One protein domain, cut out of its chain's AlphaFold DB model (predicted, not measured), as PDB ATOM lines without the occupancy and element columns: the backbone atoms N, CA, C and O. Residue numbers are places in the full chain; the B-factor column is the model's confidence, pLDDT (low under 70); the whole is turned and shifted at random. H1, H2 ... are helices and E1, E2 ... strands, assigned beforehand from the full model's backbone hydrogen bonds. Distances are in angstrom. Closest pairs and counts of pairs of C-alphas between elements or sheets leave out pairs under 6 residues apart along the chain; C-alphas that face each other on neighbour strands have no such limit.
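Overview. This is residues 80 to 85, 107 to 129, 143 to 149 and 171 to 184 of the 184 residues of an uncharacterized protein of Euryarchaeota archaeon (UniProt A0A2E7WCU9). Two antiparallel strands, E1 and E2, make a narrow ribbon, with H1 leading into E1 at one end of it and the short H3 leading into E2 at the other. H2 lies over one face of this ribbon, with more of its C-alpha pairs within 10 A made to E2, 10, than to E1, 4, and it is near H1 without clearly touching it. The printed part has 50 residues, with three named helices and two named strands in the order H1 E1 H2 H3 E2; the sheet has the order E1 - E2, and the class is mixed, helices and strands. The whole is only just loose, close to compact, with a radius of gyration of the C-alphas of 11.7 A, and the C-alphas span 33 by 25 by 16 A.

Arrangement. Residues 80 to 85 come first and hold no named element. After a cut comes H1, residues 107 to 116, which has a tight link to E1, residues 117 to 123. The closest C-alphas of H1 and E1 are those of Ile 113 and Ala 121, 7.7 A apart. H2, residues 143 to 149, is close to H1 but not clearly touching, with the C-alphas of Leu 110 and Met 148 the closest at 7.4 A. These two helices run the same way at a shallow tilt of 33 degrees, only just short of steep. H3, residues 172 to 175, has a tight link to E2, residues 177 to 181. E2 is the antiparallel neighbour of E1, with 167 degrees between their directions. N 121 and O 179 are 2.9 A apart and N 179 and O 121 are 2.8 A apart, both within hydrogen-bond range. The closest C-alphas of H2 and E2 are those of Met 148 and Phe 179, 8.0 A apart. H3 is apart from H1 and from H2, and only just apart from E1, at 8.1 A. Every O i to N i+4 pair is within hydrogen-bond range in H1 and H2; H3 is too short for such a pair.

Along the chain. H1 begins at C-alpha 107, at (156.027, 141.142, 228.611), and its ten residues measure 14.2 A. E1, 11.7 A long, ends at C-alpha 123, at (162.247, 129.427, 223.248). H2 measures 9.7 A and H3 4.9 A. E2, 13.0 A long, ends at C-alpha 181, at (163.512, 137.565, 213.223).

Size, cuts and confidence. The C-alphas farthest apart are those of Gly 129 and Leu 184, at 36.8 A. Three cuts leave out residues 86 to 106, 130 to 142 and 150 to 170, with gaps of 15.4 A, 15.1 A and 22.9 A between the C-alphas across them. No link that is printed whole is long. The mean pLDDT of the printed part is 96.7, and residue 184, the chain's last, is under 70.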
ATOM      1  N   LEU A  80     165.434 138.595 234.505       97.88
ATOM      2  CA  LEU A  80     164.776 138.546 233.194       97.88
ATOM      3  C   LEU A  80     163.288 138.933 233.238       97.88
ATOM      4  O   LEU A  80     162.685 139.137 232.182       97.88
ATOM      5  N   ALA A  81     162.704 139.046 234.435       97.19
ATOM      6  CA  ALA A  81     161.363 139.579 234.658       97.19
ATOM      7  C   ALA A  81     161.344 141.117 234.737       97.19
ATOM      8  O   ALA A  81     160.297 141.700 235.024       97.19
ATOM      9  N   GLU A  82     162.482 141.770 234.503       97.25
ATOM     10  CA  GLU A  82     162.622 143.219 234.397       97.25
ATOM     11  C   GLU A  82     163.264 143.592 233.055       97.25
ATOM     12  O   GLU A  82     163.952 142.789 232.421       97.25
ATOM     13  N   GLU A  83     163.036 144.817 232.583       96.44
ATOM     14  CA  GLU A  83     163.704 145.312 231.379       96.44
ATOM     15  C   GLU A  83     165.215 145.428 231.630       96.44
ATOM     16  O   GLU A  83     165.660 146.163 232.511       96.44
ATOM     17  N   LEU A  84     166.020 144.701 230.847       97.06
ATOM     18  CA  LEU A  84     167.480 144.745 230.973       97.06
ATOM     19  C   LEU A  84     168.060 146.088 230.493       97.06
ATOM     20  O   LEU A  84     167.397 146.863 229.807       97.06
ATOM     21  N   GLY A  85     169.342 146.333 230.748       95.19
ATOM     22  CA  GLY A  85     170.080 147.379 230.031       95.19
ATOM     23  C   GLY A  85     170.251 147.073 228.535       95.19
ATOM     24  O   GLY A  85     169.742 146.072 228.017       95.19
ATOM     25  N   GLN A 107     155.771 140.210 229.704       98.19
ATOM     26  CA  GLN A 107     156.027 141.142 228.611       98.19
ATOM     27  C   GLN A 107     157.450 141.712 228.656       98.19
ATOM     28  O   GLN A 107     157.993 141.975 227.582       98.19
ATOM     29  N   ASP A 108     158.051 141.818 229.846       98.31
ATOM     30  CA  ASP A 108     159.422 142.292 230.054       98.31
ATOM     31  C   ASP A 108     160.424 141.255 229.506       98.31
ATOM     32  O   ASP A 108     161.258 141.600 228.667       98.31
ATOM     33  N   LEU A 109     160.250 139.961 229.822       98.69
ATOM     34  CA  LEU A 109     161.049 138.870 229.231       98.69
ATOM     35  C   LEU A 109     160.977 138.887 227.697       98.69
ATOM     36  O   LEU A 109     161.997 138.889 227.008       98.69
ATOM     37  N   LEU A 110     159.764 138.921 227.138       98.62
ATOM     38  CA  LEU A 110     159.576 138.915 225.685       98.62
ATOM     39  C   LEU A 110     160.135 140.185 225.024       98.62
ATOM     40  O   LEU A 110     160.555 140.152 223.864       98.62
ATOM     41  N   HIS A 111     160.118 141.319 225.729       98.38
ATOM     42  CA  HIS A 111     160.759 142.549 225.277       98.38
ATOM     43  C   HIS A 111     162.286 142.403 225.250       98.38
ATOM     44  O   HIS A 111     162.897 142.733 224.232       98.38
ATOM     45  N   ASN A 112     162.889 141.828 226.295       98.69
ATOM     46  CA  ASN A 112     164.321 141.532 226.344       98.69
ATOM     47  C   ASN A 112     164.749 140.603 225.198       98.69
ATOM     48  O   ASN A 112     165.692 140.919 224.478       98.69
ATOM     49  N   ILE A 113     164.003 139.522 224.938       98.56
ATOM     50  CA  ILE A 113     164.265 138.643 223.784       98.56
ATOM     51  C   ILE A 113     164.247 139.457 222.486       98.56
ATOM     52  O   ILE A 113     165.164 139.366 221.675       98.56
ATOM     53  N   ARG A 114     163.224 140.294 222.272       97.88
ATOM     54  CA  ARG A 114     163.110 141.066 221.029       97.88
ATOM     55  C   ARG A 114     164.223 142.095 220.854       97.88
ATOM     56  O   ARG A 114     164.678 142.288 219.723       97.88
ATOM     57  N   LYS A 115     164.594 142.822 221.904       97.38
ATOM     58  CA  LYS A 115     165.587 143.893 221.772       97.38
ATOM     59  C   LYS A 115     166.986 143.327 221.516       97.38
ATOM     60  O   LYS A 115     167.712 143.897 220.713       97.38
ATOM     61  N   THR A 116     167.305 142.186 222.128       98.19
ATOM     62  CA  THR A 116     168.639 141.578 222.091       98.19
ATOM     63  C   THR A 116     168.820 140.603 220.927       98.19
ATOM     64  O   THR A 116     169.928 140.454 220.422       98.19
ATOM     65  N   CYS A 117     167.749 139.956 220.454       98.00
ATOM     66  CA  CYS A 117     167.866 138.934 219.416       98.00
ATOM     67  C   CYS A 117     168.396 139.496 218.092       98.00
ATOM     68  O   CYS A 117     167.719 140.299 217.447       98.00
ATOM     69  N   LEU A 118     169.536 138.986 217.629       97.06
ATOM     70  CA  LEU A 118     170.130 139.291 216.332       97.06
ATOM     71  C   LEU A 118     169.263 138.740 215.194       97.06
ATOM     72  O   LEU A 118     168.606 139.523 214.509       97.06
ATOM     73  N   ASN A 119     169.201 137.413 215.046       96.62
ATOM     74  CA  ASN A 119     168.507 136.757 213.933       96.62
ATOM     75  C   ASN A 119     167.555 135.646 214.377       96.62
ATOM     76  O   ASN A 119     166.443 135.561 213.860       96.62
ATOM     77  N   ARG A 120     167.955 134.805 215.330       98.19
ATOM     78  CA  ARG A 120     167.217 133.602 215.713       98.19
ATOM     79  C   ARG A 120     167.034 133.492 217.222       98.19
ATOM     80  O   ARG A 120     167.965 133.721 217.988       98.19
ATOM     81  N   ALA A 121     165.834 133.087 217.631       98.81
ATOM     82  CA  ALA A 121     165.494 132.788 219.016       98.81
ATOM     83  C   ALA A 121     164.920 131.369 219.139       98.81
ATOM     84  O   ALA A 121     164.006 130.996 218.403       98.81
ATOM     85  N   ILE A 122     165.427 130.588 220.089       98.88
ATOM     86  CA  ILE A 122     164.878 129.291 220.484       98.88
ATOM     87  C   ILE A 122     164.305 129.443 221.886       98.88
ATOM     88  O   ILE A 122     165.031 129.751 222.827       98.88
ATOM     89  N   VAL A 123     162.997 129.237 222.005       98.88
ATOM     90  CA  VAL A 123     162.247 129.427 223.248       98.88
ATOM     91  C   VAL A 123     161.518 128.136 223.602       98.88
ATOM     92  O   VAL A 123     160.939 127.500 222.718       98.88
ATOM     93  N   SER A 124     161.495 127.758 224.877       98.81
ATOM     94  CA  SER A 124     160.484 126.835 225.401       98.81
ATOM     95  C   SER A 124     159.610 127.526 226.435       98.81
ATOM     96  O   SER A 124     160.005 128.518 227.042       98.81
ATOM     97  N   TRP A 125     158.396 127.012 226.593       98.69
ATOM     98  CA  TRP A 125     157.454 127.498 227.590       98.69
ATOM     99  C   TRP A 125     156.513 126.368 227.988       98.69
ATOM    100  O   TRP A 125     155.871 125.778 227.113       98.69
ATOM    101  N   ALA A 126     156.413 126.063 229.279       98.38
ATOM    102  CA  ALA A 126     155.489 125.056 229.782       98.38
ATOM    103  C   ALA A 126     154.039 125.348 229.359       98.38
ATOM    104  O   ALA A 126     153.514 126.451 229.547       98.38
ATOM    105  N   ILE A 127     153.374 124.334 228.803       98.25
ATOM    106  CA  ILE A 127     151.962 124.420 228.406       98.25
ATOM    107  C   ILE A 127     151.026 124.214 229.608       98.25
ATOM    108  O   ILE A 127     151.421 123.555 230.571       98.25
ATOM    109  N   PRO A 128     149.769 124.701 229.562       98.25
ATOM    110  CA  PRO A 128     148.835 124.551 230.674       98.25
ATOM    111  C   PRO A 128     148.619 123.088 231.070       98.25
ATOM    112  O   PRO A 128     148.240 122.254 230.244       98.25
ATOM    113  N   GLY A 129     148.822 122.795 232.350       96.75
ATOM    114  CA  GLY A 129     148.724 121.460 232.929       96.75
ATOM    115  C   GLY A 129     150.000 120.619 232.826       96.75
ATOM    116  O   GLY A 129     149.973 119.477 233.286       96.75
ATOM    117  N   VAL A 143     149.745 131.253 222.130       98.56
ATOM    118  CA  VAL A 143     149.891 132.545 222.808       98.56
ATOM    119  C   VAL A 143     151.321 133.051 222.648       98.56
ATOM    120  O   VAL A 143     151.509 134.176 222.190       98.56
ATOM    121  N   ILE A 144     152.325 132.218 222.938       98.75
ATOM    122  CA  ILE A 144     153.740 132.602 222.810       98.75
ATOM    123  C   ILE A 144     154.108 132.896 221.352       98.75
ATOM    124  O   ILE A 144     154.730 133.919 221.067       98.75
ATOM    125  N   ILE A 145     153.646 132.077 220.405       98.81
ATOM    126  CA  ILE A 145     153.822 132.313 218.966       98.81
ATOM    127  C   ILE A 145     153.216 133.663 218.562       98.81
ATOM    128  O   ILE A 145     153.856 134.427 217.842       98.81
ATOM    129  N   ALA A 146     152.008 133.989 219.032       98.69
ATOM    130  CA  ALA A 146     151.368 135.267 218.732       98.69
ATOM    131  C   ALA A 146     152.112 136.462 219.357       98.69
ATOM    132  O   ALA A 146     152.239 137.508 218.718       98.69
ATOM    133  N   GLU A 147     152.622 136.325 220.583       98.62
ATOM    134  CA  GLU A 147     153.437 137.350 221.245       98.62
ATOM    135  C   GLU A 147     154.759 137.617 220.510       98.62
ATOM    136  O   GLU A 147     155.138 138.780 220.325       98.62
ATOM    137  N   MET A 148     155.438 136.556 220.069       98.69
ATOM    138  CA  MET A 148     156.656 136.634 219.261       98.69
ATOM    139  C   MET A 148     156.357 137.250 217.887       98.69
ATOM    140  O   MET A 148     157.072 138.147 217.438       98.69
ATOM    141  N   ALA A 149     155.240 136.877 217.254       98.50
ATOM    142  CA  ALA A 149     154.809 137.457 215.983       98.50
ATOM    143  C   ALA A 149     154.567 138.970 216.066       98.50
ATOM    144  O   ALA A 149     155.046 139.721 215.216       98.50
ATOM    145  N   TRP A 171     158.713 116.833 227.880       96.62
ATOM    146  CA  TRP A 171     158.053 118.145 227.843       96.62
ATOM    147  C   TRP A 171     158.520 118.979 226.645       96.62
ATOM    148  O   TRP A 171     157.698 119.493 225.883       96.62
ATOM    149  N   PHE A 172     159.824 118.978 226.363       98.25
ATOM    150  CA  PHE A 172     160.409 119.623 225.187       98.25
ATOM    151  C   PHE A 172     159.881 119.102 223.849       98.25
ATOM    152  O   PHE A 172     159.936 119.827 222.856       98.25
ATOM    153  N   LYS A 173     159.265 117.912 223.806       97.69
ATOM    154  CA  LYS A 173     158.548 117.423 222.613       97.69
ATOM    155  C   LYS A 173     157.385 118.321 222.198       97.69
ATOM    156  O   LYS A 173     156.994 118.285 221.032       97.69
ATOM    157  N   ASN A 174     156.850 119.120 223.120       96.44
ATOM    158  CA  ASN A 174     155.681 119.963 222.892       96.44
ATOM    159  C   ASN A 174     155.915 121.452 223.173       96.44
ATOM    160  O   ASN A 174     155.112 122.249 222.690       96.44
ATOM    161  N   THR A 175     156.980 121.832 223.883       98.56
ATOM    162  CA  THR A 175     157.205 123.225 224.317       98.56
ATOM    163  C   THR A 175     158.260 123.982 223.514       98.56
ATOM    164  O   THR A 175     158.182 125.203 223.432       98.56
ATOM    165  N   LEU A 176     159.219 123.302 222.873       98.81
ATOM    166  CA  LEU A 176     160.257 123.977 222.082       98.81
ATOM    167  C   LEU A 176     159.667 124.669 220.846       98.81
ATOM    168  O   LEU A 176     158.843 124.085 220.131       98.81
ATOM    169  N   MET A 177     160.120 125.890 220.576       98.88
ATOM    170  CA  MET A 177     159.739 126.730 219.441       98.88
ATOM    171  C   MET A 177     160.971 127.464 218.900       98.88
ATOM    172  O   MET A 177     161.732 128.057 219.660       98.88
ATOM    173  N   VAL A 178     161.160 127.434 217.581       98.88
ATOM    174  CA  VAL A 178     162.262 128.118 216.887       98.88
ATOM    175  C   VAL A 178     161.689 129.282 216.097       98.88
ATOM    176  O   VAL A 178     160.746 129.099 215.326       98.88
ATOM    177  N   PHE A 179     162.261 130.466 216.270       98.81
ATOM    178  CA  PHE A 179     161.797 131.704 215.663       98.81
ATOM    179  C   PHE A 179     162.904 132.398 214.879       98.81
ATOM    180  O   PHE A 179     164.005 132.583 215.394       98.81
ATOM    181  N   ASP A 180     162.566 132.872 213.685       98.38
ATOM    182  CA  ASP A 180     163.413 133.762 212.894       98.38
ATOM    183  C   ASP A 180     162.899 135.193 212.999       98.38
ATOM    184  O   ASP A 180     161.695 135.453 212.859       98.38
ATOM    185  N   ARG A 181     163.806 136.137 213.242       96.56
ATOM    186  CA  ARG A 181     163.512 137.565 213.223       96.56
ATOM    187  C   ARG A 181     163.220 137.980 211.785       96.56
ATOM    188  O   ARG A 181     163.995 137.720 210.871       96.56
ATOM    189  N   ILE A 182     162.093 138.650 211.587       94.31
ATOM    190  CA  ILE A 182     161.709 139.180 210.284       94.31
ATOM    191  C   ILE A 182     162.566 140.424 210.040       94.31
ATOM    192  O   ILE A 182     162.464 141.408 210.778       94.31
ATOM    193  N   SER A 183     163.431 140.374 209.026       77.94
ATOM    194  CA  SER A 183     164.130 141.563 208.537       77.94
ATOM    195  C   SER A 183     163.092 142.564 208.022       77.94
ATOM    196  O   SER A 183     162.251 142.207 207.196       77.94
ATOM    197  N   LEU A 184     163.125 143.790 208.551       55.12
ATOM    198  CA  LEU A 184     162.366 144.921 208.010       55.12
ATOM    199  C   LEU A 184     163.059 145.484 206.769       55.12
ATOM    200  O   LEU A 184     164.310 145.519 206.774       55.12
TER     201      LEU A 184